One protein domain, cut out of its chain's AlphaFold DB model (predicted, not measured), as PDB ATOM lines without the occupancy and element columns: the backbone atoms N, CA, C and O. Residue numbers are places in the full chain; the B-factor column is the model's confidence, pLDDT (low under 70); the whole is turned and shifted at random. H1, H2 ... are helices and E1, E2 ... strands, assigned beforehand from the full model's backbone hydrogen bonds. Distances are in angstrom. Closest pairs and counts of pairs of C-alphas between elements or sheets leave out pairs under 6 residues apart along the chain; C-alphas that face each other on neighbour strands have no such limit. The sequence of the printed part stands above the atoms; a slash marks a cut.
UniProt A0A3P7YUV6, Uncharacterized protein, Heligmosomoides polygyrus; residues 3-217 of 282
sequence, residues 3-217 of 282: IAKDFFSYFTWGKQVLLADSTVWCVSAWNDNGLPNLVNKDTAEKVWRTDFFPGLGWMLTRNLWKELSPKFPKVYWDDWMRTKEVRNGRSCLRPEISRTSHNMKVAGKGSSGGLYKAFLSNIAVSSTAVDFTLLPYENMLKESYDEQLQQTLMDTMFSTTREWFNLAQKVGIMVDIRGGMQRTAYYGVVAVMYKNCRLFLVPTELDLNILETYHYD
ATOM      1  N   ILE A   3     256.355 186.001 314.934       93.50
ATOM      2  CA  ILE A   3     255.048 186.628 314.702       93.50
ATOM      3  C   ILE A   3     254.789 187.732 315.731       93.50
ATOM      4  O   ILE A   3     255.219 187.633 316.881       93.50
ATOM      5  N   ALA A   4     254.082 188.781 315.319       94.81
ATOM      6  CA  ALA A   4     253.628 189.844 316.207       94.81
ATOM      7  C   ALA A   4     252.504 189.361 317.142       94.81
ATOM      8  O   ALA A   4     251.814 188.380 316.860       94.81
ATOM      9  N   LYS A   5     252.290 190.081 318.252       95.94
ATOM     10  CA  LYS A   5     251.269 189.738 319.264       95.94
ATOM     11  C   LYS A   5     249.844 189.715 318.701       95.94
ATOM     12  O   LYS A   5     249.017 188.943 319.169       95.94
ATOM     13  N   ASP A   6     249.572 190.545 317.701       97.50
ATOM     14  CA  ASP A   6     248.275 190.707 317.044       97.50
ATOM     15  C   ASP A   6     248.123 189.869 315.762       97.50
ATOM     16  O   ASP A   6     247.115 189.990 315.070       97.50
ATOM     17  N   PHE A   7     249.080 188.984 315.450       97.94
ATOM     18  CA  PHE A   7     249.090 188.188 314.217       97.94
ATOM     19  C   PHE A   7     247.762 187.452 313.976       97.94
ATOM     20  O   PHE A   7     247.186 187.544 312.894       97.94
ATOM     21  N   PHE A   8     247.229 186.760 314.986       98.06
ATOM     22  CA  PHE A   8     245.968 186.023 314.842       98.06
ATOM     23  C   PHE A   8     244.743 186.938 314.742       98.06
ATOM     24  O   PHE A   8     243.815 186.611 314.001       98.06
ATOM     25  N   SER A   9     244.744 188.087 315.428       98.44
ATOM     26  CA  SER A   9     243.677 189.091 315.299       98.44
ATOM     27  C   SER A   9     243.651 189.647 313.866       98.44
ATOM     28  O   SER A   9     242.605 189.621 313.217       98.44
ATOM     29  N   TYR A  10     244.822 189.990 313.309       98.69
ATOM     30  CA  TYR A  10     244.982 190.439 311.920       98.69
ATOM     31  C   TYR A  10     244.428 189.434 310.898       98.69
ATOM     32  O   TYR A  10     243.645 189.804 310.023       98.69
ATOM     33  N   PHE A  11     244.772 188.146 311.018       98.75
ATOM     34  CA  PHE A  11     244.246 187.120 310.107       98.75
ATOM     35  C   PHE A  11     242.760 186.823 310.320       98.75
ATOM     36  O   PHE A  11     242.059 186.531 309.353       98.75
ATOM     37  N   THR A  12     242.258 186.918 311.551       98.56
ATOM     38  CA  THR A  12     240.825 186.738 311.835       98.56
ATOM     39  C   THR A  12     239.997 187.819 311.149       98.56
ATOM     40  O   THR A  12     239.006 187.500 310.494       98.56
ATOM     41  N   TRP A  13     240.442 189.072 311.226       98.69
ATOM     42  CA  TRP A  13     239.839 190.188 310.500       98.69
ATOM     43  C   TRP A  13     240.005 190.041 308.977       98.69
ATOM     44  O   TRP A  13     239.021 190.074 308.243       98.69
ATOM     45  N   GLY A  14     241.216 189.757 308.483       98.62
ATOM     46  CA  GLY A  14     241.486 189.638 307.042       98.62
ATOM     47  C   GLY A  14     240.738 188.481 306.363       98.62
ATOM     48  O   GLY A  14     240.450 188.538 305.167       98.62
ATOM     49  N   LYS A  15     240.367 187.441 307.122       98.50
ATOM     50  CA  LYS A  15     239.482 186.366 306.652       98.50
ATOM     51  C   LYS A  15     238.113 186.894 306.227       98.50
ATOM     52  O   LYS A  15     237.570 186.359 305.268       98.50
ATOM     53  N   GLN A  16     237.572 187.912 306.899       98.50
ATOM     54  CA  GLN A  16     236.285 188.505 306.523       98.50
ATOM     55  C   GLN A  16     236.362 189.097 305.111       98.50
ATOM     56  O   GLN A  16     235.546 188.753 304.261       98.50
ATOM     57  N   VAL A  17     237.423 189.860 304.817       98.44
ATOM     58  CA  VAL A  17     237.659 190.426 303.478       98.44
ATOM     59  C   VAL A  17     237.797 189.327 302.421       98.44
ATOM     60  O   VAL A  17     237.139 189.397 301.392       98.44
ATOM     61  N   LEU A  18     238.589 188.275 302.678       97.88
ATOM     62  CA  LEU A  18     238.760 187.160 301.726       97.88
ATOM     63  C   LEU A  18     237.459 186.426 301.382       97.88
ATOM     64  O   LEU A  18     237.365 185.815 300.321       97.88
ATOM     65  N   LEU A  19     236.499 186.396 302.309       98.00
ATOM     66  CA  LEU A  19     235.209 185.750 302.089       98.00
ATOM     67  C   LEU A  19     234.209 186.681 301.398       98.00
ATOM     68  O   LEU A  19     233.360 186.189 300.659       98.00
ATOM     69  N   ALA A  20     234.317 187.990 301.629       98.38
ATOM     70  CA  ALA A  20     233.422 188.998 301.070       98.38
ATOM     71  C   ALA A  20     233.843 189.488 299.670       98.38
ATOM     72  O   ALA A  20     232.980 189.828 298.865       98.38
ATOM     73  N   ASP A  21     235.142 189.514 299.359       98.56
ATOM     74  CA  ASP A  21     235.684 190.115 298.136       98.56
ATOM     75  C   ASP A  21     236.538 189.122 297.333       98.56
ATOM     76  O   ASP A  21     237.697 188.850 297.651       98.56
ATOM     77  N   SER A  22     235.977 188.623 296.227       97.75
ATOM     78  CA  SER A  22     236.658 187.685 295.319       97.75
ATOM     79  C   SER A  22     237.868 188.277 294.579       97.75
ATOM     80  O   SER A  22     238.677 187.532 294.020       97.75
ATOM     81  N   THR A  23     238.023 189.604 294.592       98.50
ATOM     82  CA  THR A  23     239.189 190.294 294.024       98.50
ATOM     83  C   THR A  23     240.388 190.288 294.981       98.50
ATOM     84  O   THR A  23     241.502 190.645 294.579       98.50
ATOM     85  N   VAL A  24     240.196 189.831 296.228       98.69
ATOM     86  CA  VAL A  24     241.272 189.533 297.176       98.69
ATOM     87  C   VAL A  24     241.533 188.032 297.216       98.69
ATOM     88  O   VAL A  24     240.636 187.232 297.461       98.69
ATOM     89  N   TRP A  25     242.785 187.625 297.008       98.56
ATOM     90  CA  TRP A  25     243.156 186.200 296.968       98.56
ATOM     91  C   TRP A  25     244.110 185.768 298.080       98.56
ATOM     92  O   TRP A  25     244.238 184.572 298.351       98.56
ATOM     93  N   CYS A  26     244.744 186.719 298.770       98.81
ATOM     94  CA  CYS A  26     245.532 186.414 299.953       98.81
ATOM     95  C   CYS A  26     245.546 187.544 300.986       98.81
ATOM     96  O   CYS A  26     245.311 188.709 300.676       98.81
ATOM     97  N   VAL A  27     245.860 187.193 302.229       98.81
ATOM     98  CA  VAL A  27     246.236 188.150 303.280       98.81
ATOM     99  C   VAL A  27     247.674 187.844 303.644       98.81
ATOM    100  O   VAL A  27     247.985 186.691 303.921       98.81
ATOM    101  N   SER A  28     248.551 188.838 303.612       98.69
ATOM    102  CA  SER A  28     249.970 188.721 303.939       98.69
ATOM    103  C   SER A  28     250.278 189.529 305.190       98.69
ATOM    104  O   SER A  28     249.854 190.669 305.315       98.69
ATOM    105  N   ALA A  29     251.078 188.976 306.093       98.25
ATOM    106  CA  ALA A  29     251.612 189.667 307.261       98.25
ATOM    107  C   ALA A  29     252.830 190.547 306.931       98.25
ATOM    108  O   ALA A  29     253.401 191.157 307.833       98.25
ATOM    109  N   TRP A  30     253.253 190.603 305.668       97.44
ATOM    110  CA  TRP A  30     254.516 191.206 305.262       97.44
ATOM    111  C   TRP A  30     254.342 192.462 304.412       97.44
ATOM    112  O   TRP A  30     253.601 192.459 303.428       97.44
ATOM    113  N   ASN A  31     255.097 193.505 304.763       97.31
ATOM    114  CA  ASN A  31     255.328 194.690 303.949       97.31
ATOM    115  C   ASN A  31     256.761 194.666 303.383       97.31
ATOM    116  O   ASN A  31     257.723 194.873 304.125       97.31
ATOM    117  N   ASP A  32     256.913 194.455 302.069       93.62
ATOM    118  CA  ASP A  32     258.225 194.443 301.401       93.62
ATOM    119  C   ASP A  32     258.991 195.773 301.534       93.62
ATOM    120  O   ASP A  32     260.217 195.762 301.619       93.62
ATOM    121  N   ASN A  33     258.288 196.909 301.613       95.00
ATOM    122  CA  ASN A  33     258.875 198.235 301.843       95.00
ATOM    123  C   ASN A  33     258.758 198.675 303.316       95.00
ATOM    124  O   ASN A  33     258.786 199.862 303.629       95.00
ATOM    125  N   GLY A  34     258.639 197.717 304.238       94.38
ATOM    126  CA  GLY A  34     258.370 197.940 305.657       94.38
ATOM    127  C   GLY A  34     259.571 198.347 306.518       94.38
ATOM    128  O   GLY A  34     259.611 197.974 307.687       94.38
ATOM    129  N   LEU A  35     260.582 199.043 305.986       92.50
ATOM    130  CA  LEU A  35     261.708 199.508 306.815       92.50
ATOM    131  C   LEU A  35     261.233 200.552 307.850       92.50
ATOM    132  O   LEU A  35     260.310 201.311 307.558       92.50
ATOM    133  N   PRO A  36     261.868 200.668 309.036       92.19
ATOM    134  CA  PRO A  36     261.422 201.560 310.110       92.19
ATOM    135  C   PRO A  36     261.251 203.036 309.736       92.19
ATOM    136  O   PRO A  36     260.508 203.735 310.417       92.19
ATOM    137  N   ASN A  37     261.957 203.518 308.711       92.81
ATOM    138  CA  ASN A  37     261.881 204.886 308.188       92.81
ATOM    139  C   ASN A  37     260.918 205.041 306.994       92.81
ATOM    140  O   ASN A  37     260.754 206.154 306.502       92.81
ATOM    141  N   LEU A  38     260.334 203.938 306.514       95.62
ATOM    142  CA  LEU A  38     259.423 203.868 305.367       95.62
ATOM    143  C   LEU A  38     257.982 203.518 305.760       95.62
ATOM    144  O   LEU A  38     257.108 203.442 304.898       95.62
ATOM    145  N   VAL A  39     257.726 203.337 307.056       96.19
ATOM    146  CA  VAL A  39     256.403 203.042 307.616       96.19
ATOM    147  C   VAL A  39     255.984 204.122 308.597       96.19
ATOM    148  O   VAL A  39     256.827 204.732 309.258       96.19
ATOM    149  N   ASN A  40     254.679 204.339 308.722       95.44
ATOM    150  CA  ASN A  40     254.138 205.165 309.791       95.44
ATOM    151  C   ASN A  40     253.907 204.298 311.035       95.44
ATOM    152  O   ASN A  40     253.045 203.419 311.043       95.44
ATOM    153  N   LYS A  41     254.701 204.538 312.082       90.81
ATOM    154  CA  LYS A  41     254.649 203.771 313.337       90.81
ATOM    155  C   LYS A  41     253.404 204.067 314.171       90.81
ATOM    156  O   LYS A  41     253.030 203.228 314.984       90.81
ATOM    157  N   ASP A  42     252.767 205.209 313.929       92.69
ATOM    158  CA  ASP A  42     251.593 205.665 314.672       92.69
ATOM    159  C   ASP A  42     250.280 205.130 314.082       92.69
ATOM    160  O   ASP A  42     249.224 205.315 314.671       92.69
ATOM    161  N   THR A  43     250.339 204.435 312.940       93.88
ATOM    162  CA  THR A  43     249.174 203.833 312.267       93.88
ATOM    163  C   THR A  43     249.365 202.325 312.119       93.88
ATOM    164  O   THR A  43     249.431 201.786 311.008       93.88
ATOM    165  N   ALA A  44     249.546 201.627 313.242       95.06
ATOM    166  CA  ALA A  44     249.813 200.188 313.257       95.06
ATOM    167  C   ALA A  44     248.644 199.363 312.685       95.06
ATOM    168  O   ALA A  44     248.865 198.253 312.195       95.06
ATOM    169  N   GLU A  45     247.430 199.902 312.740       96.94
ATOM    170  CA  GLU A  45     246.172 199.357 312.231       96.94
ATOM    171  C   GLU A  45     245.990 199.518 310.717       96.94
ATOM    172  O   GLU A  45     245.134 198.857 310.132       96.94
ATOM    173  N   LYS A  46     246.785 200.369 310.052       97.62
ATOM    174  CA  LYS A  46     246.633 200.632 308.617       97.62
ATOM    175  C   LYS A  46     246.947 199.377 307.795       97.62
ATOM    176  O   LYS A  46     248.009 198.762 307.929       97.62
ATOM    177  N   VAL A  47     246.032 199.042 306.889       98.44
ATOM    178  CA  VAL A  47     246.137 197.937 305.925       98.44
ATOM    179  C   VAL A  47     246.012 198.490 304.508       98.44
ATOM    180  O   VAL A  47     245.411 199.542 304.278       98.44
ATOM    181  N   TRP A  48     246.624 197.788 303.563       98.62
ATOM    182  CA  TRP A  48     246.673 198.149 302.157       98.62
ATOM    183  C   TRP A  48     246.332 196.953 301.277       98.62
ATOM    184  O   TRP A  48     246.619 195.810 301.648       98.62
ATOM    185  N   ARG A  49     245.815 197.232 300.081       98.81
ATOM    186  CA  ARG A  49     245.782 196.270 298.977       98.81
ATOM    187  C   ARG A  49     247.119 196.308 298.228       98.81
ATOM    188  O   ARG A  49     247.818 197.320 298.239       98.81
ATOM    189  N   THR A  50     247.514 195.187 297.635       98.75
ATOM    190  CA  THR A  50     248.737 195.042 296.829       98.75
ATOM    191  C   THR A  50     248.526 193.990 295.747       98.75
ATOM    192  O   THR A  50     248.111 192.872 296.032       98.75
ATOM    193  N   ASP A  51     248.843 194.308 294.499       98.50
ATOM    194  CA  ASP A  51     248.902 193.341 293.401       98.50
ATOM    195  C   ASP A  51     250.129 192.428 293.520       98.50
ATOM    196  O   ASP A  51     250.113 191.274 293.092       98.50
ATOM    197  N   PHE A  52     251.199 192.913 294.151       98.12
ATOM    198  CA  PHE A  52     252.379 192.101 294.410       98.12
ATOM    199  C   PHE A  52     252.087 191.059 295.498       98.12
ATOM    200  O   PHE A  52     251.761 191.440 296.622       98.12
ATOM    201  N   PHE A  53     252.254 189.765 295.192       98.06
ATOM    202  CA  PHE A  53     252.154 188.669 296.166       98.06
ATOM    203  C   PHE A  53     253.378 188.647 297.112       98.06
ATOM    204  O   PHE A  53     254.477 188.271 296.669       98.06
ATOM    205  N   PRO A  54     253.228 189.015 298.405       96.31
ATOM    206  CA  PRO A  54     254.378 189.165 299.305       96.31
ATOM    207  C   PRO A  54     254.808 187.837 299.949       96.31
ATOM    208  O   PRO A  54     255.999 187.572 300.112       96.31
ATOM    209  N   GLY A  55     253.845 186.978 300.302       95.06
ATOM    210  CA  GLY A  55     254.087 185.746 301.054       95.06
ATOM    211  C   GLY A  55     254.396 186.006 302.536       95.06
ATOM    212  O   GLY A  55     253.648 186.696 303.213       95.06
ATOM    213  N   LEU A  56     255.475 185.398 303.050       93.31
ATOM    214  CA  LEU A  56     256.077 185.679 304.373       93.31
ATOM    215  C   LEU A  56     255.081 185.773 305.552       93.31
ATOM    216  O   LEU A  56     255.062 186.731 306.323       93.31
ATOM    217  N   GLY A  57     254.293 184.706 305.713       96.00
ATOM    218  CA  GLY A  57     253.174 184.628 306.651       96.00
ATOM    219  C   GLY A  57     251.905 185.094 305.966       96.00
ATOM    220  O   GLY A  57     251.569 186.266 306.022       96.00
ATOM    221  N   TRP A  58     251.221 184.180 305.289       98.19
ATOM    222  CA  TRP A  58     250.076 184.516 304.457       98.19
ATOM    223  C   TRP A  58     248.980 183.463 304.566       98.19
ATOM    224  O   TRP A  58     249.233 182.312 304.927       98.19
ATOM    225  N   MET A  59     247.760 183.879 304.252       98.50
ATOM    226  CA  MET A  59     246.552 183.069 304.297       98.50
ATOM    227  C   MET A  59     245.899 183.035 302.920       98.50
ATOM    228  O   MET A  59     245.834 184.052 302.230       98.50
ATOM    229  N   LEU A  60     245.388 181.858 302.560       98.38
ATOM    230  CA  LEU A  60     244.616 181.592 301.353       98.38
ATOM    231  C   LEU A  60     243.350 180.803 301.680       98.38
ATOM    232  O   LEU A  60     243.274 180.117 302.702       98.38
ATOM    233  N   THR A  61     242.373 180.846 300.778       98.25
ATOM    234  CA  THR A  61     241.182 180.000 300.884       98.25
ATOM    235  C   THR A  61     241.463 178.581 300.383       98.25
ATOM    236  O   THR A  61     242.318 178.342 299.525       98.25
ATOM    237  N   ARG A  62     240.678 177.610 300.868       98.00
ATOM    238  CA  ARG A  62     240.718 176.234 300.350       98.00
ATOM    239  C   ARG A  62     240.409 176.170 298.850       98.00
ATOM    240  O   ARG A  62     240.973 175.336 298.149       98.00
ATOM    241  N   ASN A  63     239.500 177.017 298.370       97.75
ATOM    242  CA  ASN A  63     239.118 177.046 296.959       97.75
ATOM    243  C   ASN A  63     240.277 177.533 296.087       97.75
ATOM    244  O   ASN A  63     240.566 176.888 295.084       97.75
ATOM    245  N   LEU A  64     241.006 178.566 296.527       98.12
ATOM    246  CA  LEU A  64     242.218 178.993 295.835       98.12
ATOM    247  C   LEU A  64     243.265 177.871 295.801       98.12
ATOM    248  O   LEU A  64     243.863 177.619 294.764       98.12
ATOM    249  N   TRP A  65     243.453 177.117 296.889       98.38
ATOM    250  CA  TRP A  65     244.384 175.982 296.849       98.38
ATOM    251  C   TRP A  65     243.993 174.915 295.811       98.38
ATOM    252  O   TRP A  65     244.855 174.382 295.112       98.38
ATOM    253  N   LYS A  66     242.698 174.616 295.662       98.56
ATOM    254  CA  LYS A  66     242.219 173.687 294.623       98.56
ATOM    255  C   LYS A  66     242.481 174.198 293.204       98.56
ATOM    256  O   LYS A  66     242.738 173.386 292.325       98.56
ATOM    257  N   GLU A  67     242.425 175.511 292.993       97.94
ATOM    258  CA  GLU A  67     242.787 176.154 291.725       97.94
ATOM    259  C   GLU A  67     244.295 176.019 291.434       97.94
ATOM    260  O   GLU A  67     244.683 175.661 290.323       97.94
ATOM    261  N   LEU A  68     245.146 176.266 292.438       98.12
ATOM    262  CA  LEU A  68     246.604 176.331 292.277       98.12
ATOM    263  C   LEU A  68     247.283 174.955 292.230       98.12
ATOM    264  O   LEU A  68     248.178 174.726 291.416       98.12
ATOM    265  N   SER A  69     246.876 174.040 293.113       97.94
ATOM    266  CA  SER A  69     247.572 172.766 293.357       97.94
ATOM    267  C   SER A  69     247.793 171.877 292.123       97.94
ATOM    268  O   SER A  69     248.880 171.307 292.034       97.94
ATOM    269  N   PRO A  70     246.884 171.788 291.126       98.25
ATOM    270  CA  PRO A  70     247.129 170.977 289.931       98.25
ATOM    271  C   PRO A  70     248.277 171.489 289.048       98.25
ATOM    272  O   PRO A  70     248.822 170.726 288.254       98.25
ATOM    273  N   LYS A  71     248.632 172.776 289.158       97.62
ATOM    274  CA  LYS A  71     249.668 173.441 288.347       97.62
ATOM    275  C   LYS A  71     250.869 173.899 289.181       97.62
ATOM    276  O   LYS A  71     251.720 174.625 288.673       97.62
ATOM    277  N   PHE A  72     250.932 173.501 290.453       97.25
ATOM    278  CA  PHE A  72     251.947 173.987 291.381       97.25
ATOM    279  C   PHE A  72     253.359 173.589 290.912       97.25
ATOM    280  O   PHE A  72     253.606 172.412 290.621       97.25
ATOM    281  N   PRO A  73     254.305 174.536 290.809       96.81
ATOM    282  CA  PRO A  73     255.611 174.270 290.225       96.81
ATOM    283  C   PRO A  73     256.546 173.576 291.220       96.81
ATOM    284  O   PRO A  73     256.407 173.683 292.437       96.81
ATOM    285  N   LYS A  74     257.575 172.900 290.694       94.06
ATOM    286  CA  LYS A  74     258.603 172.235 291.516       94.06
ATOM    287  C   LYS A  74     259.545 173.217 292.225       94.06
ATOM    288  O   LYS A  74     260.110 172.880 293.260       94.06
ATOM    289  N   VAL A  75     259.759 174.396 291.644       91.56
ATOM    290  CA  VAL A  75     260.693 175.435 292.109       91.56
ATOM    291  C   VAL A  75     260.108 176.818 291.828       91.56
ATOM    292  O   VAL A  75     259.240 176.941 290.968       91.56
ATOM    293  N   TYR A  76     260.595 177.845 292.533       89.19
ATOM    294  CA  TYR A  76     260.191 179.250 292.337       89.19
ATOM    295  C   TYR A  76     258.669 179.467 292.397       89.19
ATOM    296  O   TYR A  76     258.093 180.205 291.602       89.19
ATOM    297  N   TRP A  77     258.007 178.781 293.333       95.06
ATOM    298  CA  TRP A  77     256.549 178.804 293.465       95.06
ATOM    299  C   TRP A  77     255.996 180.194 293.782       95.06
ATOM    300  O   TRP A  77     254.901 180.525 293.344       95.06
ATOM    301  N   ASP A  78     256.746 181.017 294.509       93.75
ATOM    302  CA  ASP A  78     256.349 182.374 294.865       93.75
ATOM    303  C   ASP A  78     256.438 183.324 293.663       93.75
ATOM    304  O   ASP A  78     255.549 184.148 293.476       93.75
ATOM    305  N   ASP A  79     257.457 183.178 292.810       92.12
ATOM    306  CA  ASP A  79     257.527 183.898 291.533       92.12
ATOM    307  C   ASP A  79     256.458 183.410 290.544       92.12
ATOM    308  O   ASP A  79     255.850 184.228 289.857       92.12
ATOM    309  N   TRP A  80     256.156 182.108 290.520       95.31
ATOM    310  CA  TRP A  80     255.031 181.569 289.748       95.31
ATOM    311  C   TRP A  80     253.686 182.154 290.200       95.31
ATOM    312  O   TRP A  80     252.872 182.532 289.366       95.31
ATOM    313  N   MET A  81     253.467 182.317 291.508       96.56
ATOM    314  CA  MET A  81     252.267 182.993 292.015       96.56
ATOM    315  C   MET A  81     252.171 184.461 291.575       96.56
ATOM    316  O   MET A  81     251.075 185.008 291.500       96.56
ATOM    317  N   ARG A  82     253.293 185.115 291.260       95.31
ATOM    318  CA  ARG A  82     253.313 186.510 290.795       95.31
ATOM    319  C   ARG A  82     253.010 186.651 289.300       95.31
ATOM    320  O   ARG A  82     252.883 187.785 288.844       95.31
ATOM    321  N   THR A  83     252.900 185.567 288.525       94.44
ATOM    322  CA  THR A  83     252.603 185.700 287.090       94.44
ATOM    323  C   THR A  83     251.172 186.171 286.860       94.44
ATOM    324  O   THR A  83     250.278 185.963 287.688       94.44
ATOM    325  N   LYS A  84     250.942 186.813 285.711       94.50
ATOM    326  CA  LYS A  84     249.634 187.356 285.336       94.50
ATOM    327  C   LYS A  84     248.554 186.274 285.318       94.50
ATOM    328  O   LYS A  84     247.449 186.518 285.798       94.50
ATOM    329  N   GLU A  85     248.880 185.088 284.811       94.69
ATOM    330  CA  GLU A  85     247.952 183.964 284.654       94.69
ATOM    331  C   GLU A  85     247.504 183.401 286.003       94.69
ATOM    332  O   GLU A  85     246.358 182.988 286.145       94.69
ATOM    333  N   VAL A  86     248.405 183.378 286.991       96.50
ATOM    334  CA  VAL A  86     248.116 182.836 288.324       96.50
ATOM    335  C   VAL A  86     247.442 183.885 289.199       96.50
ATOM    336  O   VAL A  86     246.420 183.609 289.825       96.50
ATOM    337  N   ARG A  87     247.965 185.115 289.215       96.69
ATOM    338  CA  ARG A  87     247.372 186.219 289.977       96.69
ATOM    339  C   ARG A  87     245.966 186.552 289.477       96.69
ATOM    340  O   ARG A  87     245.074 186.806 290.284       96.69
ATOM    341  N   ASN A  88     245.761 186.512 288.159       96.19
ATOM    342  CA  ASN A  88     244.475 186.735 287.497       96.19
ATOM    343  C   ASN A  88     243.779 188.039 287.939       96.19
ATOM    344  O   ASN A  88     242.612 188.040 288.313       96.19
ATOM    345  N   GLY A  89     244.534 189.141 287.998       95.94
ATOM    346  CA  GLY A  89     244.009 190.457 288.390       95.94
ATOM    347  C   GLY A  89     243.638 190.610 289.872       95.94
ATOM    348  O   GLY A  89     243.194 191.682 290.267       95.94
ATOM    349  N   ARG A  90     243.836 189.580 290.705       98.06
ATOM    350  CA  ARG A  90     243.540 189.625 292.144       98.06
ATOM    351  C   ARG A  90     244.667 190.314 292.918       98.06
ATOM    352  O   ARG A  90     245.823 190.331 292.484       98.06
ATOM    353  N   SER A  91     244.325 190.831 294.093       98.44
ATOM    354  CA  SER A  91     245.234 191.539 295.001       98.44
ATOM    355  C   SER A  91     245.277 190.877 296.378       98.44
ATOM    356  O   SER A  91     244.371 190.145 296.767       98.44
ATOM    357  N   CYS A  92     246.340 191.090 297.135       98.88
ATOM    358  CA  CYS A  92     246.424 190.674 298.525       98.88
ATOM    359  C   CYS A  92     246.241 191.856 299.470       98.88
ATOM    360  O   CYS A  92     246.494 193.000 299.100       98.88
ATOM    361  N   LEU A  93     245.893 191.567 300.722       98.88
ATOM    362  CA  LEU A  93     246.065 192.523 301.811       98.88
ATOM    363  C   LEU A  93     247.486 192.446 302.370       98.88
ATOM    364  O   LEU A  93     248.062 191.360 302.460       98.88
ATOM    365  N   ARG A  94     248.027 193.592 302.784       98.69
ATOM    366  CA  ARG A  94     249.284 193.705 303.536       98.69
ATOM    367  C   ARG A  94     249.190 194.812 304.591       98.69
ATOM    368  O   ARG A  94     248.524 195.817 304.338       98.69
ATOM    369  N   PRO A  95     249.842 194.693 305.756       98.38
ATOM    370  CA  PRO A  95     249.814 195.743 306.770       98.38
ATOM    371  C   PRO A  95     250.783 196.892 306.437       98.38
ATOM    372  O   PRO A  95     251.697 196.753 305.620       98.38
ATOM    373  N   GLU A  96     250.616 198.042 307.089       97.69
ATOM    374  CA  GLU A  96     251.620 199.113 307.088       97.69
ATOM    375  C   GLU A  96     252.908 198.668 307.788       97.69
ATOM    376  O   GLU A  96     253.998 198.843 307.250       97.69
ATOM    377  N   ILE A  97     252.782 198.026 308.950       97.31
ATOM    378  CA  ILE A  97     253.902 197.468 309.717       97.31
ATOM    379  C   ILE A  97     253.789 195.942 309.698       97.31
ATOM    380  O   ILE A  97     252.726 195.405 310.010       97.31
ATOM    381  N   SER A  98     254.853 195.217 309.355       97.50
ATOM    382  CA  SER A  98     254.782 193.755 309.239       97.50
ATOM    383  C   SER A  98     254.381 193.084 310.560       97.50
ATOM    384  O   SER A  98     254.736 193.534 311.653       97.50
ATOM    385  N   ARG A  99     253.634 191.981 310.458       97.38
ATOM    386  CA  ARG A  99     253.256 191.096 311.576       97.38
ATOM    387  C   ARG A  99     254.077 189.815 311.631       97.38
ATOM    388  O   ARG A  99     253.845 188.965 312.488       97.38
ATOM    389  N   THR A 100     255.070 189.707 310.761       94.62
ATOM    390  CA  THR A 100     256.105 188.679 310.770       94.62
ATOM    391  C   THR A 100     257.485 189.320 310.681       94.62
ATOM    392  O   THR A 100     257.653 190.359 310.048       94.62
ATOM    393  N   SER A 101     258.487 188.683 311.290       87.56
ATOM    394  CA  SER A 101     259.913 188.957 311.052       87.56
ATOM    395  C   SER A 101     260.661 187.697 310.658       87.56
ATOM    396  O   SER A 101     260.348 186.568 311.061       87.56
ATOM    397  N   HIS A 102     261.747 187.899 309.920       77.50
ATOM    398  CA  HIS A 102     262.764 186.873 309.795       77.50
ATOM    399  C   HIS A 102     263.496 186.694 311.126       77.50
ATOM    400  O   HIS A 102     264.131 187.609 311.643       77.50
ATOM    401  N   ASN A 103     263.434 185.476 311.663       70.81
ATOM    402  CA  ASN A 103     264.196 185.118 312.848       70.81
ATOM    403  C   ASN A 103     265.666 184.933 312.454       70.81
ATOM    404  O   ASN A 103     266.051 183.900 311.904       70.81
ATOM    405  N   MET A 104     266.485 185.941 312.744       65.00
ATOM    406  CA  MET A 104     267.900 185.995 312.364       65.00
ATOM    407  C   MET A 104     268.771 184.913 313.022       65.00
ATOM    408  O   MET A 104     269.895 184.704 312.576       65.00
ATOM    409  N   LYS A 105     268.277 184.226 314.064       63.91
ATOM    410  CA  LYS A 105     269.016 183.163 314.766       63.91
ATOM    411  C   LYS A 105     268.913 181.807 314.066       63.91
ATOM    412  O   LYS A 105     269.819 180.994 314.194       63.91
ATOM    413  N   VAL A 106     267.819 181.569 313.337       60.12
ATOM    414  CA  VAL A 106     267.534 180.284 312.663       60.12
ATOM    415  C   VAL A 106     267.363 180.415 311.149       60.12
ATOM    416  O   VAL A 106     267.214 179.413 310.453       60.12
ATOM    417  N   ALA A 107     267.361 181.635 310.611       57.09
ATOM    418  CA  ALA A 107     267.240 181.856 309.179       57.09
ATOM    419  C   ALA A 107     268.513 181.414 308.436       57.09
ATOM    420  O   ALA A 107     269.597 181.962 308.635       57.09
ATOM    421  N   GLY A 108     268.366 180.428 307.548       54.59
ATOM    422  CA  GLY A 108     269.412 180.024 306.608       54.59
ATOM    423  C   GLY A 108     269.642 181.053 305.492       54.59
ATOM    424  O   GLY A 108     268.865 181.992 305.310       54.59
ATOM    425  N   LYS A 109     270.704 180.859 304.697       54.28
ATOM    426  CA  LYS A 109     270.924 181.630 303.461       54.28
ATOM    427  C   LYS A 109     269.807 181.302 302.462       54.28
ATOM    428  O   LYS A 109     269.816 180.229 301.868       54.28
ATOM    429  N   GLY A 110     268.846 182.209 302.292       56.97
ATOM    430  CA  GLY A 110     267.845 182.115 301.227       56.97
ATOM    431  C   GLY A 110     268.461 182.271 299.829       56.97
ATOM    432  O   GLY A 110     269.604 182.705 299.681       56.97
ATOM    433  N   SER A 111     267.681 181.967 298.789       55.03
ATOM    434  CA  SER A 111     268.058 182.112 297.371       55.03
ATOM    435  C   SER A 111     268.202 183.569 296.899       55.03
ATOM    436  O   SER A 111     268.573 183.813 295.755       55.03
ATOM    437  N   SER A 112     267.954 184.552 297.766       53.59
ATOM    438  CA  SER A 112     267.837 185.979 297.439       53.59
ATOM    439  C   SER A 112     269.168 186.727 297.251       53.59
ATOM    440  O   SER A 112     269.197 187.954 297.299       53.59
ATOM    441  N   GLY A 113     270.287 186.020 297.047       49.66
ATOM    442  CA  GLY A 113     271.528 186.604 296.508       49.66
ATOM    443  C   GLY A 113     272.156 187.771 297.290       49.66
ATOM    444  O   GLY A 113     272.988 188.478 296.738       49.66
ATOM    445  N   GLY A 114     271.780 187.991 298.557       49.75
ATOM    446  CA  GLY A 114     272.264 189.109 299.382       49.75
ATOM    447  C   GLY A 114     271.228 190.198 299.700       49.75
ATOM    448  O   GLY A 114     271.440 190.936 300.664       49.75
ATOM    449  N   LEU A 115     270.072 190.234 299.015       52.62
ATOM    450  CA  LEU A 115     268.927 191.116 299.346       52.62
ATOM    451  C   LEU A 115     268.440 190.923 300.795       52.62
ATOM    452  O   LEU A 115     267.933 191.847 301.431       52.62
ATOM    453  N   TYR A 116     268.669 189.724 301.341       53.00
ATOM    454  CA  TYR A 116     268.318 189.344 302.705       53.00
ATOM    455  C   TYR A 116     268.875 190.283 303.787       53.00
ATOM    456  O   TYR A 116     268.145 190.649 304.701       53.00
ATOM    457  N   LYS A 117     270.147 190.696 303.693       52.44
ATOM    458  CA  LYS A 117     270.803 191.480 304.759       52.44
ATOM    459  C   LYS A 117     270.558 192.989 304.635       52.44
ATOM    460  O   LYS A 117     270.617 193.704 305.628       52.44
ATOM    461  N   ALA A 118     270.328 193.477 303.417       56.06
ATOM    462  CA  ALA A 118     270.096 194.898 303.174       56.06
ATOM    463  C   ALA A 118     268.654 195.307 303.514       56.06
ATOM    464  O   ALA A 118     268.452 196.346 304.137       56.06
ATOM    465  N   PHE A 119     267.673 194.469 303.164       61.44
ATOM    466  CA  PHE A 119     266.257 194.803 303.319       61.44
ATOM    467  C   PHE A 119     265.522 193.867 304.284       61.44
ATOM    468  O   PHE A 119     264.993 194.334 305.289       61.44
ATOM    469  N   LEU A 120     265.521 192.551 304.035       65.00
ATOM    470  CA  LEU A 120     264.627 191.621 304.748       65.00
ATOM    471  C   LEU A 120     264.908 191.510 306.256       65.00
ATOM    472  O   LEU A 120     263.971 191.346 307.033       65.00
ATOM    473  N   SER A 121     266.169 191.618 306.690       64.12
ATOM    474  CA  SER A 121     266.525 191.569 308.118       64.12
ATOM    475  C   SER A 121     266.138 192.823 308.905       64.12
ATOM    476  O   SER A 121     266.164 192.787 310.132       64.12
ATOM    477  N   ASN A 122     265.820 193.923 308.216       78.94
ATOM    478  CA  ASN A 122     265.614 195.239 308.824       78.94
ATOM    479  C   ASN A 122     264.155 195.703 308.753       78.94
ATOM    480  O   ASN A 122     263.871 196.838 309.119       78.94
ATOM    481  N   ILE A 123     263.238 194.860 308.270       80.50
ATOM    482  CA  ILE A 123     261.809 195.179 308.209       80.50
ATOM    483  C   ILE A 123     261.246 195.337 309.625       80.50
ATOM    484  O   ILE A 123     261.501 194.521 310.514       80.50
ATOM    485  N   ALA A 124     260.484 196.410 309.829       81.12
ATOM    486  CA  ALA A 124     259.830 196.721 311.084       81.12
ATOM    487  C   ALA A 124     258.725 195.703 311.382       81.12
ATOM    488  O   ALA A 124     257.893 195.401 310.525       81.12
ATOM    489  N   VAL A 125     258.695 195.231 312.626       82.25
ATOM    490  CA  VAL A 125     257.594 194.429 313.163       82.25
ATOM    491  C   VAL A 125     256.845 195.238 314.195       82.25
ATOM    492  O   VAL A 125     257.462 195.949 314.988       82.25
ATOM    493  N   SER A 126     255.518 195.125 314.184       84.88
ATOM    494  CA  SER A 126     254.691 195.863 315.131       84.88
ATOM    495  C   SER A 126     255.029 195.487 316.574       84.88
ATOM    496  O   SER A 126     254.950 194.321 316.965       84.88
ATOM    497  N   SER A 127     255.381 196.490 317.376       83.81
ATOM    498  CA  SER A 127     255.495 196.385 318.834       83.81
ATOM    499  C   SER A 127     254.178 196.703 319.548       83.81
ATOM    500  O   SER A 127     254.006 196.324 320.707       83.81
ATOM    501  N   THR A 128     253.260 197.386 318.859       88.44
ATOM    502  CA  THR A 128     251.947 197.796 319.365       88.44
ATOM    503  C   THR A 128     250.910 196.777 318.914       88.44
ATOM    504  O   THR A 128     250.731 196.556 317.716       88.44
ATOM    505  N   ALA A 129     250.253 196.119 319.867       92.62
ATOM    506  CA  ALA A 129     249.183 195.183 319.551       92.62
ATOM    507  C   ALA A 129     247.926 195.962 319.148       92.62
ATOM    508  O   ALA A 129     247.475 196.825 319.899       92.62
ATOM    509  N   VAL A 130     247.375 195.640 317.982       96.44
ATOM    510  CA  VAL A 130     246.084 196.148 317.510       96.44
ATOM    511  C   VAL A 130     245.076 195.010 317.572       96.44
ATOM    512  O   VAL A 130     245.363 193.911 317.098       96.44
ATOM    513  N   ASP A 131     243.888 195.256 318.118       97.31
ATOM    514  CA  ASP A 131     242.791 194.305 317.960       97.31
ATOM    515  C   ASP A 131     242.041 194.580 316.653       97.31
ATOM    516  O   ASP A 131     241.069 195.330 316.605       97.31
ATOM    517  N   PHE A 132     242.523 193.972 315.569       98.06
ATOM    518  CA  PHE A 132     241.924 194.096 314.243       98.06
ATOM    519  C   PHE A 132     240.481 193.593 314.195       98.06
ATOM    520  O   PHE A 132     239.725 194.045 313.344       98.06
ATOM    521  N   THR A 133     240.066 192.694 315.093       96.56
ATOM    522  CA  THR A 133     238.682 192.188 315.102       96.56
ATOM    523  C   THR A 133     237.645 193.268 315.415       96.56
ATOM    524  O   THR A 133     236.472 193.085 315.102       96.56
ATOM    525  N   LEU A 134     238.082 194.400 315.978       97.31
ATOM    526  CA  LEU A 134     237.247 195.565 316.268       97.31
ATOM    527  C   LEU A 134     237.220 196.593 315.126       97.31
ATOM    528  O   LEU A 134     236.482 197.572 315.209       97.31
ATOM    529  N   LEU A 135     238.035 196.412 314.083       97.25
ATOM    530  CA  LEU A 135     238.108 197.334 312.952       97.25
ATOM    531  C   LEU A 135     237.098 196.945 311.865       97.25
ATOM    532  O   LEU A 135     236.899 195.750 311.622       97.25
ATOM    533  N   PRO A 136     236.513 197.922 311.148       97.56
ATOM    534  CA  PRO A 136     235.723 197.623 309.960       97.56
ATOM    535  C   PRO A 136     236.606 196.954 308.901       97.56
ATOM    536  O   PRO A 136     237.811 197.213 308.826       97.56
ATOM    537  N   TYR A 137     236.019 196.072 308.098       97.88
ATOM    538  CA  TYR A 137     236.712 195.418 306.980       97.88
ATOM    539  C   TYR A 137     236.199 195.913 305.622       97.88
ATOM    540  O   TYR A 137     236.851 195.713 304.598       97.88
ATOM    541  N   GLU A 138     235.047 196.582 305.617       98.12
ATOM    542  CA  GLU A 138     234.326 197.075 304.447       98.12
ATOM    543  C   GLU A 138     235.173 198.067 303.644       98.12
ATOM    544  O   GLU A 138     235.168 198.051 302.419       98.12
ATOM    545  N   ASN A 139     235.998 198.866 304.324       97.06
ATOM    546  CA  ASN A 139     236.934 199.792 303.688       97.06
ATOM    547  C   ASN A 139     238.025 199.098 302.853       97.06
ATOM    548  O   ASN A 139     238.688 199.767 302.064       97.06
ATOM    549  N   MET A 140     238.249 197.795 303.039       98.44
ATOM    550  CA  MET A 140     239.187 197.008 302.234       98.44
ATOM    551  C   MET A 140     238.526 196.292 301.060       98.44
ATOM    552  O   MET A 140     239.251 195.718 300.242       98.44
ATOM    553  N   LEU A 141     237.193 196.308 300.957       98.69
ATOM    554  CA  LEU A 141     236.499 195.838 299.760       98.69
ATOM    555  C   LEU A 141     236.902 196.723 298.582       98.69
ATOM    556  O   LEU A 141     237.085 197.930 298.745       98.69
ATOM    557  N   LYS A 142     237.076 196.115 297.407       98.25
ATOM    558  CA  LYS A 142     237.688 196.775 296.250       98.25
ATOM    559  C   LYS A 142     237.077 198.140 295.925       98.25
ATOM    560  O   LYS A 142     237.823 199.102 295.817       98.25
ATOM    561  N   GLU A 143     235.754 198.223 295.806       97.25
ATOM    562  CA  GLU A 143     235.060 199.472 295.454       97.25
ATOM    563  C   GLU A 143     235.366 200.591 296.459       97.25
ATOM    564  O   GLU A 143     235.835 201.659 296.074       97.25
ATOM    565  N   SER A 144     235.204 200.315 297.757       97.94
ATOM    566  CA  SER A 144     235.479 201.288 298.821       97.94
ATOM    567  C   SER A 144     236.958 201.663 298.922       97.94
ATOM    568  O   SER A 144     237.285 202.806 299.245       97.94
ATOM    569  N   TYR A 145     237.862 200.711 298.678       98.25
ATOM    570  CA  TYR A 145     239.298 200.962 298.719       98.25
ATOM    571  C   TYR A 145     239.758 201.818 297.538       98.25
ATOM    572  O   TYR A 145     240.549 202.743 297.722       98.25
ATOM    573  N   ASP A 146     239.270 201.514 296.337       97.56
ATOM    574  CA  ASP A 146     239.629 202.224 295.114       97.56
ATOM    575  C   ASP A 146     239.127 203.668 295.160       97.56
ATOM    576  O   ASP A 146     239.905 204.577 294.881       97.56
ATOM    577  N   GLU A 147     237.892 203.896 295.617       96.19
ATOM    578  CA  GLU A 147     237.346 205.243 295.816       96.19
ATOM    579  C   GLU A 147     238.217 206.070 296.782       96.19
ATOM    580  O   GLU A 147     238.619 207.194 296.471       96.19
ATOM    581  N   GLN A 148     238.583 205.498 297.936       95.12
ATOM    582  CA  GLN A 148     239.466 206.166 298.903       95.12
ATOM    583  C   GLN A 148     240.856 206.440 298.324       95.12
ATOM    584  O   GLN A 148     241.454 207.487 298.593       95.12
ATOM    585  N   LEU A 149     241.395 205.504 297.539       95.06
ATOM    586  CA  LEU A 149     242.689 205.673 296.895       95.06
ATOM    587  C   LEU A 149     242.639 206.835 295.900       95.06
ATOM    588  O   LEU A 149     243.477 207.726 296.003       95.06
ATOM    589  N   GLN A 150     241.642 206.883 295.013       93.19
ATOM    590  CA  GLN A 150     241.468 207.960 294.028       93.19
ATOM    591  C   GLN A 150     241.421 209.347 294.678       93.19
ATOM    592  O   GLN A 150     242.061 210.274 294.190       93.19
ATOM    593  N   GLN A 151     240.742 209.476 295.821       90.62
ATOM    594  CA  GLN A 151     240.673 210.730 296.581       90.62
ATOM    595  C   GLN A 151     242.017 211.140 297.210       90.62
ATOM    596  O   GLN A 151     242.228 212.312 297.515       90.62
ATOM    597  N   THR A 152     242.925 210.183 297.419       88.50
ATOM    598  CA  THR A 152     244.210 210.394 298.104       88.50
ATOM    599  C   THR A 152     245.364 210.679 297.135       88.50
ATOM    600  O   THR A 152     246.361 211.286 297.528       88.50
ATOM    601  N   LEU A 153     245.275 210.231 295.879       86.19
ATOM    602  CA  LEU A 153     246.374 210.338 294.917       86.19
ATOM    603  C   LEU A 153     246.585 211.787 294.447       86.19
ATOM    604  O   LEU A 153     245.917 212.271 293.541       86.19
ATOM    605  N   MET A 154     247.579 212.460 295.027       67.38
ATOM    606  CA  MET A 154     248.093 213.755 294.569       67.38
ATOM    607  C   MET A 154     249.612 213.778 294.724       67.38
ATOM    608  O   MET A 154     250.101 214.347 295.690       67.38
ATOM    609  N   ASP A 155     250.376 213.100 293.860       66.56
ATOM    610  CA  ASP A 155     251.799 212.923 294.169       66.56
ATOM    611  C   ASP A 155     252.704 212.489 293.003       66.56
ATOM    612  O   ASP A 155     252.287 212.329 291.856       66.56
ATOM    613  N   THR A 156     253.992 212.355 293.342       75.50
ATOM    614  CA  THR A 156     255.161 212.115 292.479       75.50
ATOM    615  C   THR A 156     254.933 211.032 291.422       75.50
ATOM    616  O   THR A 156     254.886 209.833 291.719       75.50
ATOM    617  N   MET A 157     254.897 211.463 290.161       86.44
ATOM    618  CA  MET A 157     254.709 210.577 289.019       86.44
ATOM    619  C   MET A 157     256.034 210.024 288.472       86.44
ATOM    620  O   MET A 157     257.069 210.691 288.525       86.44
ATOM    621  N   PHE A 158     256.005 208.814 287.914       85.38
ATOM    622  CA  PHE A 158     257.103 208.229 287.138       85.38
ATOM    623  C   PHE A 158     256.560 207.565 285.869       85.38
ATOM    624  O   PHE A 158     255.477 206.992 285.883       85.38
ATOM    625  N   SER A 159     257.320 207.607 284.781       88.06
ATOM    626  CA  SER A 159     256.901 207.080 283.476       88.06
ATOM    627  C   SER A 159     257.737 205.886 283.022       88.06
ATOM    628  O   SER A 159     257.228 204.918 282.466       88.06
ATOM    629  N   THR A 160     259.045 205.899 283.295       91.88
ATOM    630  CA  THR A 160     259.955 204.857 282.799       91.88
ATOM    631  C   THR A 160     260.509 203.970 283.907       91.88
ATOM    632  O   THR A 160     260.657 204.374 285.060       91.88
ATOM    633  N   THR A 161     260.944 202.759 283.544       93.69
ATOM    634  CA  THR A 161     261.668 201.858 284.458       93.69
ATOM    635  C   THR A 161     262.948 202.497 285.012       93.69
ATOM    636  O   THR A 161     263.328 202.238 286.152       93.69
ATOM    637  N   ARG A 162     263.617 203.362 284.234       94.12
ATOM    638  CA  ARG A 162     264.806 204.105 284.689       94.12
ATOM    639  C   ARG A 162     264.439 205.140 285.752       94.12
ATOM    640  O   ARG A 162     265.152 205.244 286.748       94.12
ATOM    641  N   GLU A 163     263.352 205.881 285.549       94.88
ATOM    642  CA  GLU A 163     262.839 206.830 286.543       94.88
ATOM    643  C   GLU A 163     262.447 206.113 287.829       94.88
ATOM    644  O   GLU A 163     262.922 206.511 288.892       94.88
ATOM    645  N   TRP A 164     261.698 205.006 287.728       95.12
ATOM    646  CA  TRP A 164     261.398 204.139 288.869       95.12
ATOM    647  C   TRP A 164     262.674 203.727 289.607       95.12
ATOM    648  O   TRP A 164     262.788 203.952 290.807       95.12
ATOM    649  N   PHE A 165     263.664 203.176 288.900       95.06
ATOM    650  CA  PHE A 165     264.916 202.711 289.501       95.06
ATOM    651  C   PHE A 165     265.655 203.817 290.259       95.06
ATOM    652  O   PHE A 165     266.110 203.605 291.385       95.06
ATOM    653  N   ASN A 166     265.758 205.008 289.667       94.25
ATOM    654  CA  ASN A 166     266.425 206.150 290.288       94.25
ATOM    655  C   ASN A 166     265.639 206.672 291.502       94.25
ATOM    656  O   ASN A 166     266.226 206.960 292.547       94.25
ATOM    657  N   LEU A 167     264.314 206.774 291.376       94.00
ATOM    658  CA  LEU A 167     263.431 207.259 292.431       94.00
ATOM    659  C   LEU A 167     263.402 206.296 293.617       94.00
ATOM    660  O   LEU A 167     263.628 206.718 294.747       94.00
ATOM    661  N   ALA A 168     263.230 205.002 293.355       94.44
ATOM    662  CA  ALA A 168     263.251 203.953 294.362       94.44
ATOM    663  C   ALA A 168     264.572 203.943 295.147       94.44
ATOM    664  O   ALA A 168     264.561 203.874 296.375       94.44
ATOM    665  N   GLN A 169     265.712 204.130 294.468       93.31
ATOM    666  CA  GLN A 169     267.014 204.273 295.130       93.31
ATOM    667  C   GLN A 169     267.116 205.527 295.997       93.31
ATOM    668  O   GLN A 169     267.664 205.462 297.095       93.31
ATOM    669  N   LYS A 170     266.594 206.660 295.521       93.31
ATOM    670  CA  LYS A 170     266.599 207.928 296.265       93.31
ATOM    671  C   LYS A 170     265.703 207.876 297.505       93.31
ATOM    672  O   LYS A 170     266.046 208.459 298.532       93.31
ATOM    673  N   VAL A 171     264.562 207.199 297.400       93.19
ATOM    674  CA  VAL A 171     263.618 206.985 298.505       93.19
ATOM    675  C   VAL A 171     264.146 205.919 299.475       93.19
ATOM    676  O   VAL A 171     263.910 206.018 300.676       93.19
ATOM    677  N   GLY A 172     264.916 204.948 298.975       92.81
ATOM    678  CA  GLY A 172     265.456 203.836 299.758       92.81
ATOM    679  C   GLY A 172     264.527 202.620 299.820       92.81
ATOM    680  O   GLY A 172     264.622 201.839 300.763       92.81
ATOM    681  N   ILE A 173     263.634 202.463 298.840       92.81
ATOM    682  CA  ILE A 173     262.729 201.310 298.699       92.81
ATOM    683  C   ILE A 173     263.337 200.238 297.784       92.81
ATOM    684  O   ILE A 173     264.327 200.480 297.085       92.81
ATOM    685  N   MET A 174     262.749 199.040 297.776       90.06
ATOM    686  CA  MET A 174     263.187 197.969 296.880       90.06
ATOM    687  C   MET A 174     262.945 198.355 295.415       90.06
ATOM    688  O   MET A 174     261.827 198.687 295.030       90.06
ATOM    689  N   VAL A 175     263.988 198.258 294.585       92.94
ATOM    690  CA  VAL A 175     263.885 198.522 293.138       92.94
ATOM    691  C   VAL A 175     263.250 197.364 292.363       92.94
ATOM    692  O   VAL A 175     262.819 197.580 291.233       92.94
ATOM    693  N   ASP A 176     263.208 196.170 292.971       89.81
ATOM    694  CA  ASP A 176     262.737 194.910 292.389       89.81
ATOM    695  C   ASP A 176     261.393 195.048 291.659       89.81
ATOM    696  O   ASP A 176     260.415 195.571 292.201       89.81
ATOM    697  N   ILE A 177     261.334 194.457 290.465       93.06
ATOM    698  CA  ILE A 177     260.116 194.259 289.681       93.06
ATOM    699  C   ILE A 177     259.957 192.757 289.409       93.06
ATOM    700  O   ILE A 177     260.924 192.068 289.084       93.06
ATOM    701  N   ARG A 178     258.736 192.227 289.550       91.25
ATOM    702  CA  ARG A 178     258.379 190.840 289.195       91.25
ATOM    703  C   ARG A 178     257.076 190.831 288.409       91.25
ATOM    704  O   ARG A 178     256.088 191.386 288.875       91.25
ATOM    705  N   GLY A 179     257.073 190.235 287.214       88.31
ATOM    706  CA  GLY A 179     255.887 190.239 286.342       88.31
ATOM    707  C   GLY A 179     255.396 191.655 286.009       88.31
ATOM    708  O   GLY A 179     254.197 191.902 285.967       88.31
ATOM    709  N   GLY A 180     256.321 192.616 285.888       91.56
ATOM    710  CA  GLY A 180     256.015 194.041 285.703       91.56
ATOM    711  C   GLY A 180     255.611 194.799 286.977       91.56
ATOM    712  O   GLY A 180     255.592 196.027 286.954       91.56
ATOM    713  N   MET A 181     255.359 194.108 288.094       95.56
ATOM    714  CA  MET A 181     254.914 194.704 289.359       95.56
ATOM    715  C   MET A 181     256.082 195.099 290.262       95.56
ATOM    716  O   MET A 181     256.929 194.265 290.593       95.56
ATOM    717  N   GLN A 182     256.087 196.348 290.720       96.06
ATOM    718  CA  GLN A 182     256.928 196.802 291.822       96.06
ATOM    719  C   GLN A 182     256.456 196.184 293.149       96.06
ATOM    720  O   GLN A 182     255.280 195.856 293.332       96.06
ATOM    721  N   ARG A 183     257.372 196.062 294.112       95.69
ATOM    722  CA  ARG A 183     257.055 195.626 295.481       95.69
ATOM    723  C   ARG A 183     255.971 196.517 296.097       95.69
ATOM    724  O   ARG A 183     256.054 197.740 296.004       95.69
ATOM    725  N   THR A 184     254.990 195.909 296.766       97.50
ATOM    726  CA  THR A 184     253.832 196.570 297.417       97.50
ATOM    727  C   THR A 184     252.888 197.359 296.503       97.50
ATOM    728  O   THR A 184     252.020 198.063 297.015       97.50
ATOM    729  N   ALA A 185     253.061 197.276 295.182       97.88
ATOM    730  CA  ALA A 185     252.274 198.073 294.255       97.88
ATOM    731  C   ALA A 185     250.808 197.631 294.207       97.88
ATOM    732  O   ALA A 185     250.536 196.433 294.244       97.88
ATOM    733  N   TYR A 186     249.896 198.584 294.032       98.44
ATOM    734  CA  TYR A 186     248.493 198.363 293.671       98.44
ATOM    735  C   TYR A 186     248.134 199.330 292.540       98.44
ATOM    736  O   TYR A 186     248.358 200.529 292.688       98.44
ATOM    737  N   TYR A 187     247.720 198.821 291.376       97.31
ATOM    738  CA  TYR A 187     247.649 199.606 290.128       97.31
ATOM    739  C   TYR A 187     248.964 200.324 289.778       97.31
ATOM    740  O   TYR A 187     248.996 201.437 289.264       97.31
ATOM    741  N   GLY A 188     250.089 199.698 290.129       96.06
ATOM    742  CA  GLY A 188     251.426 200.277 289.988       96.06
ATOM    743  C   GLY A 188     251.772 201.372 291.004       96.06
ATOM    744  O   GLY A 188     252.940 201.757 291.074       96.06
ATOM    745  N   VAL A 189     250.819 201.824 291.826       97.38
ATOM    746  CA  VAL A 189     251.055 202.813 292.884       97.38
ATOM    747  C   VAL A 189     251.798 202.176 294.049       97.38
ATOM    748  O   VAL A 189     251.347 201.173 294.602       97.38
ATOM    749  N   VAL A 190     252.905 202.785 294.472       97.56
ATOM    750  CA  VAL A 190     253.667 202.367 295.659       97.56
ATOM    751  C   VAL A 190     253.559 203.433 296.745       97.56
ATOM    752  O   VAL A 190     254.011 204.560 296.559       97.56
ATOM    753  N   ALA A 191     252.976 203.067 297.889       96.56
ATOM    754  CA  ALA A 191     252.760 203.960 299.025       96.56
ATOM    755  C   ALA A 191     253.748 203.673 300.164       96.56
ATOM    756  O   ALA A 191     253.753 202.575 300.726       96.56
ATOM    757  N   VAL A 192     254.540 204.675 300.552       96.25
ATOM    758  CA  VAL A 192     255.565 204.580 301.611       96.25
ATOM    759  C   VAL A 192     255.646 205.876 302.411       96.25
ATOM    760  O   VAL A 192     255.185 206.919 301.957       96.25
ATOM    761  N   MET A 193     256.232 205.833 303.604       96.38
ATOM    762  CA  MET A 193     256.642 207.056 304.289       96.38
ATOM    763  C   MET A 193     257.993 207.527 303.757       96.38
ATOM    764  O   MET A 193     258.915 206.737 303.567       96.38
ATOM    765  N   TYR A 194     258.134 208.828 303.550       94.06
ATOM    766  CA  TYR A 194     259.402 209.459 303.221       94.06
ATOM    767  C   TYR A 194     259.513 210.775 303.982       94.06
ATOM    768  O   TYR A 194     258.675 211.660 303.833       94.06
ATOM    769  N   LYS A 195     260.544 210.900 304.828       91.94
ATOM    770  CA  LYS A 195     260.758 212.081 305.687       91.94
ATOM    771  C   LYS A 195     259.498 212.485 306.479       91.94
ATOM    772  O   LYS A 195     259.154 213.657 306.533       91.94
ATOM    773  N   ASN A 196     258.831 211.502 307.087       90.50
ATOM    774  CA  ASN A 196     257.600 211.645 307.880       90.50
ATOM    775  C   ASN A 196     256.340 212.087 307.108       90.50
ATOM    776  O   ASN A 196     255.296 212.262 307.728       90.50
ATOM    777  N   CYS A 197     256.388 212.177 305.777       93.12
ATOM    778  CA  CYS A 197     255.204 212.367 304.938       93.12
ATOM    779  C   CYS A 197     254.838 211.061 304.225       93.12
ATOM    780  O   CYS A 197     255.723 210.281 303.865       93.12
ATOM    781  N   ARG A 198     253.540 210.822 304.000       94.75
ATOM    782  CA  ARG A 198     253.098 209.765 303.084       94.75
ATOM    783  C   ARG A 198     253.430 210.210 301.665       94.75
ATOM    784  O   ARG A 198     253.049 211.304 301.278       94.75
ATOM    785  N   LEU A 199     254.142 209.364 300.932       95.00
ATOM    786  CA  LEU A 199     254.483 209.557 299.531       95.00
ATOM    787  C   LEU A 199     253.820 208.456 298.705       95.00
ATOM    788  O   LEU A 199     254.002 207.267 299.002       95.00
ATOM    789  N   PHE A 200     253.115 208.851 297.648       96.00
ATOM    790  CA  PHE A 200     252.642 207.938 296.613       96.00
ATOM    791  C   PHE A 200     253.526 208.045 295.370       96.00
ATOM    792  O   PHE A 200     253.705 209.114 294.798       96.00
ATOM    793  N   LEU A 201     254.104 206.926 294.944       95.62
ATOM    794  CA  LEU A 201     254.792 206.834 293.662       95.62
ATOM    795  C   LEU A 201     253.792 206.328 292.633       95.62
ATOM    796  O   LEU A 201     253.384 205.169 292.712       95.62
ATOM    797  N   VAL A 202     253.396 207.193 291.702       95.44
ATOM    798  CA  VAL A 202     252.278 206.939 290.782       95.44
ATOM    799  C   VAL A 202     252.800 206.765 289.352       95.44
ATOM    800  O   VAL A 202     253.526 207.634 288.867       95.44
ATOM    801  N   PRO A 203     252.483 205.669 288.646       95.06
ATOM    802  CA  PRO A 203     252.849 205.551 287.242       95.06
ATOM    803  C   PRO A 203     252.028 206.533 286.398       95.06
ATOM    804  O   PRO A 203     250.818 206.639 286.575       95.06
ATOM    805  N   THR A 204     252.661 207.231 285.453       93.25
ATOM    806  CA  THR A 204     251.969 208.203 284.582       93.25
ATOM    807  C   THR A 204     250.919 207.560 283.681       93.25
ATOM    808  O   THR A 204     250.050 208.259 283.176       93.25
ATOM    809  N   GLU A 205     251.012 206.250 283.436       92.69
ATOM    810  CA  GLU A 205     250.037 205.518 282.621       92.69
ATOM    811  C   GLU A 205     248.743 205.166 283.371       92.69
ATOM    812  O   GLU A 205     247.825 204.618 282.764       92.69
ATOM    813  N   LEU A 206     248.661 205.430 284.679       94.25
ATOM    814  CA  LEU A 206     247.450 205.194 285.462       94.25
ATOM    815  C   LEU A 206     246.422 206.300 285.213       94.25
ATOM    816  O   LEU A 206     246.654 207.459 285.560       94.25
ATOM    817  N   ASP A 207     245.256 205.927 284.687       93.19
ATOM    818  CA  ASP A 207     244.089 206.806 284.689       93.19
ATOM    819  C   ASP A 207     243.504 206.880 286.105       93.19
ATOM    820  O   ASP A 207     242.960 205.904 286.627       93.19
ATOM    821  N   LEU A 208     243.610 208.052 286.733       90.69
ATOM    822  CA  LEU A 208     243.126 208.284 288.094       90.69
ATOM    823  C   LEU A 208     241.598 208.208 288.210       90.69
ATOM    824  O   LEU A 208     241.097 207.988 289.309       90.69
ATOM    825  N   ASN A 209     240.851 208.333 287.110       90.31
ATOM    826  CA  ASN A 209     239.396 208.181 287.113       90.31
ATOM    827  C   ASN A 209     238.970 206.715 286.978       90.31
ATOM    828  O   ASN A 209     237.897 206.344 287.452       90.31
ATOM    829  N   ILE A 210     239.801 205.878 286.344       92.19
ATOM    830  CA  ILE A 210     239.490 204.474 286.055       92.19
ATOM    831  C   ILE A 210     240.729 203.603 286.305       92.19
ATOM    832  O   ILE A 210     241.400 203.152 285.373       92.19
ATOM    833  N   LEU A 211     241.018 203.331 287.582       95.00
ATOM    834  CA  LEU A 211     242.250 202.644 288.005       95.00
ATOM    835  C   LEU A 211     242.456 201.271 287.334       95.00
ATOM    836  O   LEU A 211     243.582 200.878 287.031       95.00
ATOM    837  N   GLU A 212     241.366 200.553 287.054       93.94
ATOM    838  CA  GLU A 212     241.379 199.208 286.456       93.94
ATOM    839  C   GLU A 212     241.981 199.138 285.049       93.94
ATOM    840  O   GLU A 212     242.374 198.059 284.599       93.94
ATOM    841  N   THR A 213     242.083 200.277 284.361       93.69
ATOM    842  CA  THR A 213     242.726 200.370 283.044       93.69
ATOM    843  C   THR A 213     244.235 200.136 283.105       93.69
ATOM    844  O   THR A 213     244.855 199.829 282.085       93.69
ATOM    845  N   TYR A 214     244.844 200.244 284.289       95.62
ATOM    846  CA  TYR A 214     246.274 200.042 284.438       95.62
ATOM    847  C   TYR A 214     246.664 198.573 284.262       95.62
ATOM    848  O   TYR A 214     246.123 197.649 284.879       95.62
ATOM    849  N   HIS A 215     247.690 198.355 283.443       94.62
ATOM    850  CA  HIS A 215     248.233 197.036 283.169       94.62
ATOM    851  C   HIS A 215     249.742 197.021 283.384       94.62
ATOM    852  O   HIS A 215     250.480 197.865 282.884       94.62
ATOM    853  N   TYR A 216     250.208 196.011 284.113       95.38
ATOM    854  CA  TYR A 216     251.632 195.794 284.316       95.38
ATOM    855  C   TYR A 216     252.304 195.320 283.023       95.38
ATOM    856  O   TYR A 216     251.850 194.364 282.394       95.38
ATOM    857  N   ASP A 217     253.412 195.970 282.658       92.94
ATOM    858  CA  ASP A 217     254.258 195.577 281.530       92.94
ATOM    859  C   ASP A 217     255.435 194.720 282.016       92.94
ATOM    860  O   ASP A 217     256.353 195.196 282.692       92.94
TER     861      ASP A 217
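Overview. This is residues 3 to 217 of the 282 residues of an uncharacterized protein of Heligmosomoides polygyrus (UniProt A0A3P7YUV6). Little regular structure: a rounded ball, mostly loops, with the small mixed sheet E1 E3 E2 near its middle, H1 along one face, and, apart, the antiparallel hairpin E4 E5. The 215 printed residues, under half in named elements, show seven named helices and five strands, class mixed: H1 E1 E2 H2 H3 H4 E3 H5 H6 H7 E4 E5. It is compact, radius of gyration 16.5 A, spanning 39 by 37 by 37 A.

Arrangement. E3, residues 91 to 95, is parallel to E1, 24 to 28 (N 28 to O 93, 2.8 A), and antiparallel to E2, 47 to 50. H1, residues 7 to 20, is on this sheet, height 9.1 A; 8 of 10 O i to N i+4 pairs are within hydrogen-bond range. In E4, 190 to 194, and E5, 197 to 203, N 194 and O 197 are 2.8 A apart.

Along the chain. H1 runs 20.5 A from C-alpha 7 (249.090, 188.188, 314.217); E5 runs 19.1 A to C-alpha 203 (252.849, 205.551, 287.242).

Size, cuts and confidence. No cut; pLDDT is under 70 at residues 104 to 121 and 154 to 155.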